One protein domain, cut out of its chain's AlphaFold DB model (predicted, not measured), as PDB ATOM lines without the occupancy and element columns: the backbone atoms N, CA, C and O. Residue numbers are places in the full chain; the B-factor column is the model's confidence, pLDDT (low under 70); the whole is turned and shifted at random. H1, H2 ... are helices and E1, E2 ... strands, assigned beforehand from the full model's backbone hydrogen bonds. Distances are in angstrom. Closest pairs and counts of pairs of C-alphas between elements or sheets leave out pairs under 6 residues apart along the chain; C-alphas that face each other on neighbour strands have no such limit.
ATOM      1  N   ASN A   3     -49.405 -17.223  25.032       85.56
ATOM      2  CA  ASN A   3     -49.337 -16.258  26.126       85.56
ATOM      3  C   ASN A   3     -49.801 -16.879  27.460       85.56
ATOM      4  O   ASN A   3     -50.410 -17.949  27.501       85.56
ATOM      5  N   ILE A   4     -49.527 -16.189  28.569       84.00
ATOM      6  CA  ILE A   4     -49.855 -16.685  29.912       84.00
ATOM      7  C   ILE A   4     -51.365 -16.856  30.155       84.00
ATOM      8  O   ILE A   4     -51.768 -17.767  30.871       84.00
ATOM      9  N   GLU A   5     -52.211 -16.038  29.531       87.75
ATOM     10  CA  GLU A   5     -53.672 -16.122  29.650       87.75
ATOM     11  C   GLU A   5     -54.242 -17.334  28.891       87.75
ATOM     12  O   GLU A   5     -55.199 -17.958  29.340       87.75
ATOM     13  N   GLU A   6     -53.636 -17.721  27.768       84.81
ATOM     14  CA  GLU A   6     -53.974 -18.954  27.047       84.81
ATOM     15  C   GLU A   6     -53.581 -20.193  27.853       84.81
ATOM     16  O   GLU A   6     -54.367 -21.132  27.959       84.81
ATOM     17  N   LEU A   7     -52.403 -20.169  28.483       81.81
ATOM     18  CA  LEU A   7     -51.960 -21.245  29.369       81.81
ATOM     19  C   LEU A   7     -52.886 -21.380  30.585       81.81
ATOM     20  O   LEU A   7     -53.283 -22.489  30.925       81.81
ATOM     21  N   ARG A   8     -53.312 -20.265  31.194       83.81
ATOM     22  CA  ARG A   8     -54.275 -20.266  32.312       83.81
ATOM     23  C   ARG A   8     -55.633 -20.859  31.944       83.81
ATOM     24  O   ARG A   8     -56.263 -21.483  32.789       83.81
ATOM     25  N   LYS A   9     -56.085 -20.693  30.698       86.12
ATOM     26  CA  LYS A   9     -57.325 -21.326  30.217       86.12
ATOM     27  C   LYS A   9     -57.187 -22.839  30.069       86.12
ATOM     28  O   LYS A   9     -58.157 -23.547  30.305       86.12
ATOM     29  N   ILE A  10     -56.007 -23.319  29.675       82.38
ATOM     30  CA  ILE A  10     -55.713 -24.752  29.523       82.38
ATOM     31  C   ILE A  10     -55.533 -25.422  30.890       82.38
ATOM     32  O   ILE A  10     -56.037 -26.518  31.115       82.38
ATOM     33  N   PHE A  11     -54.835 -24.753  31.807       83.38
ATOM     34  CA  PHE A  11     -54.510 -25.253  33.143       83.38
ATOM     35  C   PHE A  11     -55.372 -24.582  34.220       83.38
ATOM     36  O   PHE A  11     -54.861 -24.134  35.242       83.38
ATOM     37  N   CYS A  12     -56.677 -24.449  33.967       79.31
ATOM     38  CA  CYS A  12     -57.589 -23.746  34.874       79.31
ATOM     39  C   CYS A  12     -57.929 -24.546  36.140       79.31
ATOM     40  O   CYS A  12     -58.347 -23.962  37.138       79.31
ATOM     41  N   GLU A  13     -57.747 -25.866  36.107       77.50
ATOM     42  CA  GLU A  13     -57.922 -26.748  37.258       77.50
ATOM     43  C   GLU A  13     -56.562 -27.218  37.780       77.50
ATOM     44  O   GLU A  13     -55.699 -27.623  36.997       77.50
ATOM     45  N   ASP A  14     -56.389 -27.269  39.100       71.69
ATOM     46  CA  ASP A  14     -55.185 -27.841  39.705       71.69
ATOM     47  C   ASP A  14     -55.039 -29.320  39.332       71.69
ATOM     48  O   ASP A  14     -55.978 -30.108  39.467       71.69
ATOM     49  N   GLY A  15     -53.865 -29.747  38.875       70.19
ATOM     50  CA  GLY A  15     -53.627 -31.156  38.574       70.19
ATOM     51  C   GLY A  15     -52.436 -31.404  37.665       70.19
ATOM     52  O   GLY A  15     -51.701 -30.488  37.303       70.19
ATOM     53  N   LEU A  16     -52.258 -32.671  37.295       71.75
ATOM     54  CA  LEU A  16     -51.236 -33.083  36.344       71.75
ATOM     55  C   LEU A  16     -51.811 -33.108  34.929       71.75
ATOM     56  O   LEU A  16     -52.868 -33.695  34.692       71.75
ATOM     57  N   TYR A  17     -51.092 -32.508  33.985       73.38
ATOM     58  CA  TYR A  17     -51.495 -32.441  32.587       73.38
ATOM     59  C   TYR A  17     -50.449 -33.101  31.697       73.38
ATOM     60  O   TYR A  17     -49.261 -32.794  31.780       73.38
ATOM     61  N   ALA A  18     -50.905 -33.970  30.803       74.69
ATOM     62  CA  ALA A  18     -50.143 -34.350  29.625       74.69
ATOM     63  C   ALA A  18     -50.395 -33.308  28.529       74.69
ATOM     64  O   ALA A  18     -51.550 -32.963  28.280       74.69
ATOM     65  N   VAL A  19     -49.343 -32.819  27.869       75.88
ATOM     66  CA  VAL A  19     -49.451 -31.840  26.776       75.88
ATOM     67  C   VAL A  19     -48.632 -32.270  25.565       75.88
ATOM     68  O   VAL A  19     -47.507 -32.748  25.705       75.88
ATOM     69  N   CYS A  20     -49.184 -32.076  24.370       75.00
ATOM     70  CA  CYS A  20     -48.455 -32.183  23.112       75.00
ATOM     71  C   CYS A  20     -48.085 -30.777  22.638       75.00
ATOM     72  O   CYS A  20     -48.953 -29.903  22.556       75.00
ATOM     73  N   VAL A  21     -46.804 -30.559  22.338       78.62
ATOM     74  CA  VAL A  21     -46.274 -29.258  21.921       78.62
ATOM     75  C   VAL A  21     -45.695 -29.361  20.517       78.62
ATOM     76  O   VAL A  21     -44.765 -30.130  20.284       78.62
ATOM     77  N   GLU A  22     -46.190 -28.525  19.610       79.62
ATOM     78  CA  GLU A  22     -45.664 -28.370  18.254       79.62
ATOM     79  C   GLU A  22     -45.316 -26.903  18.002       79.62
ATOM     80  O   GLU A  22     -46.105 -26.001  18.290       79.62
ATOM     81  N   ASN A  23     -44.112 -26.643  17.479       85.94
ATOM     82  CA  ASN A  23     -43.633 -25.291  17.154       85.94
ATOM     83  C   ASN A  23     -43.808 -24.271  18.304       85.94
ATOM     84  O   ASN A  23     -44.099 -23.095  18.078       85.94
ATOM     85  N   GLY A  24     -43.661 -24.731  19.551       77.44
ATOM     86  CA  GLY A  24     -43.798 -23.898  20.750       77.44
ATOM     87  C   GLY A  24     -45.238 -23.533  21.134       77.44
ATOM     88  O   GLY A  24     -45.430 -22.577  21.886       77.44
ATOM     89  N   ASN A  25     -46.243 -24.256  20.627       81.62
ATOM     90  CA  ASN A  25     -47.647 -24.122  21.028       81.62
ATOM     91  C   ASN A  25     -48.200 -25.473  21.499       81.62
ATOM     92  O   ASN A  25     -47.827 -26.515  20.962       81.62
ATOM     93  N   ILE A  26     -49.105 -25.455  22.479       83.69
ATOM     94  CA  ILE A  26     -49.811 -26.660  22.927       83.69
ATOM     95  C   ILE A  26     -50.909 -26.975  21.908       83.69
ATOM     96  O   ILE A  26     -51.841 -26.190  21.748       83.69
ATOM     97  N   VAL A  27     -50.801 -28.116  21.228       85.50
ATOM     98  CA  VAL A  27     -51.785 -28.566  20.226       85.50
ATOM     99  C   VAL A  27     -52.811 -29.540  20.806       85.50
ATOM    100  O   VAL A  27     -53.918 -29.653  20.287       85.50
ATOM    101  N   SER A  28     -52.482 -30.215  21.911       81.06
ATOM    102  CA  SER A  28     -53.427 -31.033  22.676       81.06
ATOM    103  C   SER A  28     -53.015 -31.132  24.145       81.06
ATOM    104  O   SER A  28     -51.838 -30.988  24.485       81.06
ATOM    105  N   HIS A  29     -53.991 -31.349  25.026       82.38
ATOM    106  CA  HIS A  29     -53.766 -31.525  26.457       82.38
ATOM    107  C   HIS A  29     -54.796 -32.481  27.066       82.38
ATOM    108  O   HIS A  29     -55.917 -32.599  26.572       82.38
ATOM    109  N   TYR A  30     -54.412 -33.156  28.148       79.38
ATOM    110  CA  TYR A  30     -55.282 -34.047  28.908       79.38
ATOM    111  C   TYR A  30     -54.954 -33.964  30.399       79.38
ATOM    112  O   TYR A  30     -53.803 -34.165  30.794       79.38
ATOM    113  N   ARG A  31     -55.966 -33.674  31.226       76.56
ATOM    114  CA  ARG A  31     -55.838 -33.677  32.688       76.56
ATOM    115  C   ARG A  31     -55.903 -35.111  33.200       76.56
ATOM    116  O   ARG A  31     -56.877 -35.821  32.963       76.56
ATOM    117  N   ILE A  32     -54.872 -35.533  33.920       74.00
ATOM    118  CA  ILE A  32     -54.763 -36.882  34.467       74.00
ATOM    119  C   ILE A  32     -55.467 -36.910  35.827       74.00
ATOM    120  O   ILE A  32     -54.936 -36.441  36.830       74.00
ATOM    121  N   VAL A  33     -56.690 -37.445  35.850       64.44
ATOM    122  CA  VAL A  33     -57.588 -37.402  37.024       64.44
ATOM    123  C   VAL A  33     -57.241 -38.461  38.083       64.44
ATOM    124  O   VAL A  33     -57.545 -38.283  39.257       64.44
ATOM    125  N   CYS A  34     -56.572 -39.555  37.703       57.56
ATOM    126  CA  CYS A  34     -56.251 -40.667  38.607       57.56
ATOM    127  C   CYS A  34     -55.066 -40.408  39.556       57.56
ATOM    128  O   CYS A  34     -54.758 -41.253  40.392       57.56
ATOM    129  N   LEU A  35     -54.413 -39.249  39.447       56.34
ATOM    130  CA  LEU A  35     -53.247 -38.870  40.239       56.34
ATOM    131  C   LEU A  35     -53.622 -37.716  41.178       56.34
ATOM    132  O   LEU A  35     -53.354 -36.551  40.891       56.34
ATOM    133  N   GLN A  36     -54.285 -38.024  42.297       51.56
ATOM    134  CA  GLN A  36     -54.463 -37.045  43.374       51.56
ATOM    135  C   GLN A  36     -53.143 -36.890  44.152       51.56
ATOM    136  O   GLN A  36     -52.503 -37.877  44.505       51.56
ATOM    137  N   LYS A  37     -52.727 -35.629  44.341       57.56
ATOM    138  CA  LYS A  37     -51.425 -35.151  44.845       57.56
ATOM    139  C   LYS A  37     -50.835 -35.995  45.996       57.56
ATOM    140  O   LYS A  37     -51.358 -35.982  47.105       57.56
ATOM    141  N   ASN A  38     -49.711 -36.662  45.712       54.59
ATOM    142  CA  ASN A  38     -48.405 -36.537  46.385       54.59
ATOM    143  C   ASN A  38     -47.425 -37.540  45.749       54.59
ATOM    144  O   ASN A  38     -47.705 -38.736  45.717       54.59
ATOM    145  N   GLY A  39     -46.289 -37.056  45.240       58.91
ATOM    146  CA  GLY A  39     -45.227 -37.894  44.669       58.91
ATOM    147  C   GLY A  39     -44.961 -37.658  43.180       58.91
ATOM    148  O   GLY A  39     -45.566 -36.799  42.537       58.91
ATOM    149  N   ALA A  40     -44.012 -38.415  42.634       63.97
ATOM    150  CA  ALA A  40     -43.697 -38.410  41.209       63.97
ATOM    151  C   ALA A  40     -44.526 -39.478  40.485       63.97
ATOM    152  O   ALA A  40     -44.811 -40.527  41.052       63.97
ATOM    153  N   ALA A  41     -44.887 -39.244  39.226       69.38
ATOM    154  CA  ALA A  41     -45.571 -40.238  38.405       69.38
ATOM    155  C   ALA A  41     -44.720 -40.595  37.185       69.38
ATOM    156  O   ALA A  41     -44.172 -39.713  36.523       69.38
ATOM    157  N   LEU A  42     -44.631 -41.889  36.881       67.69
ATOM    158  CA  LEU A  42     -44.126 -42.372  35.603       67.69
ATOM    159  C   LEU A  42     -45.316 -42.533  34.663       67.69
ATOM    160  O   LEU A  42     -46.262 -43.231  35.007       67.69
ATOM    161  N   ILE A  43     -45.280 -41.901  33.493       71.69
ATOM    162  CA  ILE A  43     -46.368 -41.958  32.511       71.69
ATOM    163  C   ILE A  43     -45.790 -42.464  31.192       71.69
ATOM    164  O   ILE A  43     -44.788 -41.932  30.710       71.69
ATOM    165  N   ASN A  44     -46.413 -43.491  30.617       67.75
ATOM    166  CA  ASN A  44     -46.026 -44.054  29.330       67.75
ATOM    167  C   ASN A  44     -46.818 -43.400  28.192       67.75
ATOM    168  O   ASN A  44     -48.048 -43.312  28.255       67.75
ATOM    169  N   PHE A  45     -46.107 -42.989  27.142       68.75
ATOM    170  CA  PHE A  45     -46.677 -42.384  25.944       68.75
ATOM    171  C   PHE A  45     -46.363 -43.223  24.704       68.75
ATOM    172  O   PHE A  45     -45.197 -43.436  24.376       68.75
ATOM    173  N   VAL A  46     -47.402 -43.615  23.968       66.25
ATOM    174  CA  VAL A  46     -47.297 -44.250  22.644       66.25
ATOM    175  C   VAL A  46     -48.110 -43.410  21.665       66.25
ATOM    176  O   VAL A  46     -49.254 -43.069  21.954       66.25
ATOM    177  N   ASP A  47     -47.514 -43.016  20.537       73.88
ATOM    178  CA  ASP A  47     -48.155 -42.170  19.516       73.88
ATOM    179  C   ASP A  47     -48.818 -40.901  20.089       73.88
ATOM    180  O   ASP A  47     -49.955 -40.557  19.766       73.88
ATOM    181  N   ALA A  48     -48.105 -40.215  20.993       62.53
ATOM    182  CA  ALA A  48     -48.574 -39.027  21.720       62.53
ATOM    183  C   ALA A  48     -49.831 -39.243  22.594       62.53
ATOM    184  O   ALA A  48     -50.454 -38.276  23.036       62.53
ATOM    185  N   ARG A  49     -50.193 -40.496  22.891       56.22
ATOM    186  CA  ARG A  49     -51.284 -40.859  23.802       56.22
ATOM    187  C   ARG A  49     -50.727 -41.480  25.072       56.22
ATOM    188  O   ARG A  49     -49.814 -42.297  25.010       56.22
ATOM    189  N   VAL A  50     -51.306 -41.117  26.214       65.81
ATOM    190  CA  VAL A  50     -51.035 -41.806  27.479       65.81
ATOM    191  C   VAL A  50     -51.615 -43.210  27.382       65.81
ATOM    192  O   VAL A  50     -52.817 -43.363  27.164       65.81
ATOM    193  N   THR A  51     -50.774 -44.226  27.533       67.81
ATOM    194  CA  THR A  51     -51.208 -45.631  27.524       67.81
ATOM    195  C   THR A  51     -51.147 -46.272  28.900       67.81
ATOM    196  O   THR A  51     -51.851 -47.248  29.130       67.81
ATOM    197  N   ASP A  52     -50.305 -45.750  29.796       61.84
ATOM    198  CA  ASP A  52     -50.130 -46.277  31.150       61.84
ATOM    199  C   ASP A  52     -49.548 -45.211  32.091       61.84
ATOM    200  O   ASP A  52     -48.974 -44.217  31.633       61.84
ATOM    201  N   GLY A  53     -49.652 -45.425  33.401       68.44
ATOM    202  CA  GLY A  53     -48.985 -44.592  34.392       68.44
ATOM    203  C   GLY A  53     -49.031 -45.141  35.816       68.44
ATOM    204  O   GLY A  53     -50.011 -45.753  36.236       68.44
ATOM    205  N   PHE A  54     -47.971 -44.874  36.582       67.19
ATOM    206  CA  PHE A  54     -47.792 -45.343  37.958       67.19
ATOM    207  C   PHE A  54     -47.348 -44.196  38.868       67.19
ATOM    208  O   PHE A  54     -46.511 -43.381  38.476       67.19
ATOM    209  N   ILE A  55     -47.864 -44.162  40.099       70.69
ATOM    210  CA  ILE A  55     -47.328 -43.299  41.161       70.69
ATOM    211  C   ILE A  55     -46.076 -43.961  41.724       70.69
ATOM    212  O   ILE A  55     -46.118 -45.119  42.135       70.69
ATOM    213  N   LEU A  56     -44.981 -43.213  41.758       67.12
ATOM    214  CA  LEU A  56     -43.738 -43.607  42.403       67.12
ATOM    215  C   LEU A  56     -43.798 -43.230  43.881       67.12
ATOM    216  O   LEU A  56     -44.245 -42.139  44.241       67.12
ATOM    217  N   ARG A  57     -43.314 -44.129  44.734       67.69
ATOM    218  CA  ARG A  57     -43.107 -43.852  46.157       67.69
ATOM    219  C   ARG A  57     -41.895 -42.939  46.344       67.69
ATOM    220  O   ARG A  57     -41.048 -42.794  45.457       67.69
ATOM    221  N   ASP A  58     -41.781 -42.355  47.531       65.25
ATOM    222  CA  ASP A  58     -40.626 -41.535  47.896       65.25
ATOM    223  C   ASP A  58     -39.310 -42.306  47.694       65.25
ATOM    224  O   ASP A  58     -39.147 -43.437  48.151       65.25
ATOM    225  N   GLY A  59     -38.366 -41.694  46.973       64.31
ATOM    226  CA  GLY A  59     -37.065 -42.287  46.642       64.31
ATOM    227  C   GLY A  59     -37.039 -43.185  45.395       64.31
ATOM    228  O   GLY A  59     -35.966 -43.349  44.811       64.31
ATOM    229  N   GLU A  60     -38.184 -43.684  44.914       67.25
ATOM    230  CA  GLU A  60     -38.257 -44.496  43.681       67.25
ATOM    231  C   GLU A  60     -38.045 -43.654  42.420       67.25
ATOM    232  O   GLU A  60     -37.636 -44.169  41.379       67.25
ATOM    233  N   PHE A  61     -38.278 -42.342  42.503       65.75
ATOM    234  CA  PHE A  61     -38.089 -41.426  41.381       65.75
ATOM    235  C   PHE A  61     -36.640 -41.388  40.882       65.75
ATOM    236  O   PHE A  61     -36.397 -41.503  39.682       65.75
ATOM    237  N   VAL A  62     -35.666 -41.268  41.788       62.75
ATOM    238  CA  VAL A  62     -34.244 -41.141  41.422       62.75
ATOM    239  C   VAL A  62     -33.708 -42.449  40.839       62.75
ATOM    240  O   VAL A  62     -33.026 -42.434  39.814       62.75
ATOM    241  N   THR A  63     -34.063 -43.581  41.450       64.31
ATOM    242  CA  THR A  63     -33.677 -44.922  40.980       64.31
ATOM    243  C   THR A  63     -34.322 -45.256  39.639       64.31
ATOM    244  O   THR A  63     -33.641 -45.735  38.733       64.31
ATOM    245  N   SER A  64     -35.606 -44.936  39.468       65.88
ATOM    246  CA  SER A  64     -36.316 -45.178  38.208       65.88
ATOM    247  C   SER A  64     -35.787 -44.295  37.082       65.88
ATOM    248  O   SER A  64     -35.597 -44.781  35.973       65.88
ATOM    249  N   LEU A  65     -35.481 -43.016  37.337       68.25
ATOM    250  CA  LEU A  65     -34.987 -42.107  36.297       68.25
ATOM    251  C   LEU A  65     -33.657 -42.583  35.695       68.25
ATOM    252  O   LEU A  65     -33.454 -42.463  34.486       68.25
ATOM    253  N   GLN A  66     -32.754 -43.122  36.519       68.06
ATOM    254  CA  GLN A  66     -31.500 -43.693  36.032       68.06
ATOM    255  C   GLN A  66     -31.748 -44.941  35.176       68.06
ATOM    256  O   GLN A  66     -31.274 -44.987  34.041       68.06
ATOM    257  N   ALA A  67     -32.549 -45.892  35.662       71.69
ATOM    258  CA  ALA A  67     -32.876 -47.103  34.910       71.69
ATOM    259  C   ALA A  67     -33.560 -46.782  33.568       71.69
ATOM    260  O   ALA A  67     -33.214 -47.353  32.539       71.69
ATOM    261  N   LEU A  68     -34.480 -45.808  33.552       71.38
ATOM    262  CA  LEU A  68     -35.180 -45.351  32.346       71.38
ATOM    263  C   LEU A  68     -34.222 -44.747  31.311       71.38
ATOM    264  O   LEU A  68     -34.372 -45.001  30.114       71.38
ATOM    265  N   LYS A  69     -33.218 -43.985  31.763       69.81
ATOM    266  CA  LYS A  69     -32.152 -43.463  30.896       69.81
ATOM    267  C   LYS A  69     -31.285 -44.585  30.329       69.81
ATOM    268  O   LYS A  69     -30.968 -44.546  29.144       69.81
ATOM    269  N   GLU A  70     -30.921 -45.569  31.149       77.12
ATOM    270  CA  GLU A  70     -30.095 -46.714  30.738       77.12
ATOM    271  C   GLU A  70     -30.775 -47.558  29.652       77.12
ATOM    272  O   GLU A  70     -30.110 -48.002  28.717       77.12
TER     273      GLU A  70
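What this domain is: This is residues 3 to 70 of the 83 residues of an uncharacterized protein of Shigella dysenteriae WRSd3 (UniProt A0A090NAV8). Two two-stranded hairpins, E1 with E2 and E3 with E4, make a loose arch, with one helix at each end of it: H1 beyond the first hairpin and H2 beyond the second. The hairpins meet only sparsely, where E1 comes near E4, and the two helices lie far from each other. The printed part has 68 residues, with two named helices and four named strands in the order H1, E1, E2, E3, E4, H2; each hairpin is an antiparallel sheet of its own, in the orders E1 - E2 and E3 - E4. The class is mixed, helices and strands. The whole is loose, with a radius of gyration of the C-alphas of 13.8 A and spans of 36 by 25 by 20 A.

Where its parts are: H1 is residues 4 to 10, 10.0 A from first to last C-alpha, and begins at C-alpha 4 at (-49.855, -16.685, 29.912). E1 is residues 16 to 22, 19.5 A long, and E2 is residues 25 to 32, 19.9 A long. E2 bends by 61 degrees at residue 28. E3 is residues 40 to 46, 19.8 A long, and begins at C-alpha 40 at (-43.697, -38.410, 41.209). E4 is residues 49 to 56, 20.3 A long, and bends by 55 degrees at residue 52. H2, residues 60 to 70, is 15.5 A long and ends at C-alpha 70 at (-30.095, -46.714, 30.738).

How they stand to each other: The closest C-alphas of H1 and E2 are those of Ile 10 and His 29, 7.7 A apart. E1 and E2 form a hairpin, antiparallel at 159 degrees, with N 18 and O 30 at 2.9 A and N 32 and O 16 at 2.8 A, within hydrogen-bond range. Between the hairpins, the closest C-alphas of E1 and E4 are those of Ala 18 and Val 50, 7.8 A apart. E1 and E3, E2 and E4, and E2 and E3 are apart. E3 and E4 form the second hairpin, antiparallel at 158 degrees, with N 44 and O 52 at 2.8 A within hydrogen-bond range. The closest C-alphas of E3 and H2 are those of Ala 40 and Phe 61, 6.4 A apart. H1 and H2 are apart. In H1 and H2 every O i to N i+4 pair is within hydrogen-bond range.

The domain as a whole: The two C-alphas farthest apart are those of Glu 5 and Glu 70, 38.6 A. The printed part has no cut. No link is long; the link from E2 to E3, 7 residues, is short, and the other links are tight. The mean pLDDT of the printed part of this model is 71.8, and 32 residues are under 70, among them residues 33 to 42, 48 to 54 and 56 to 66.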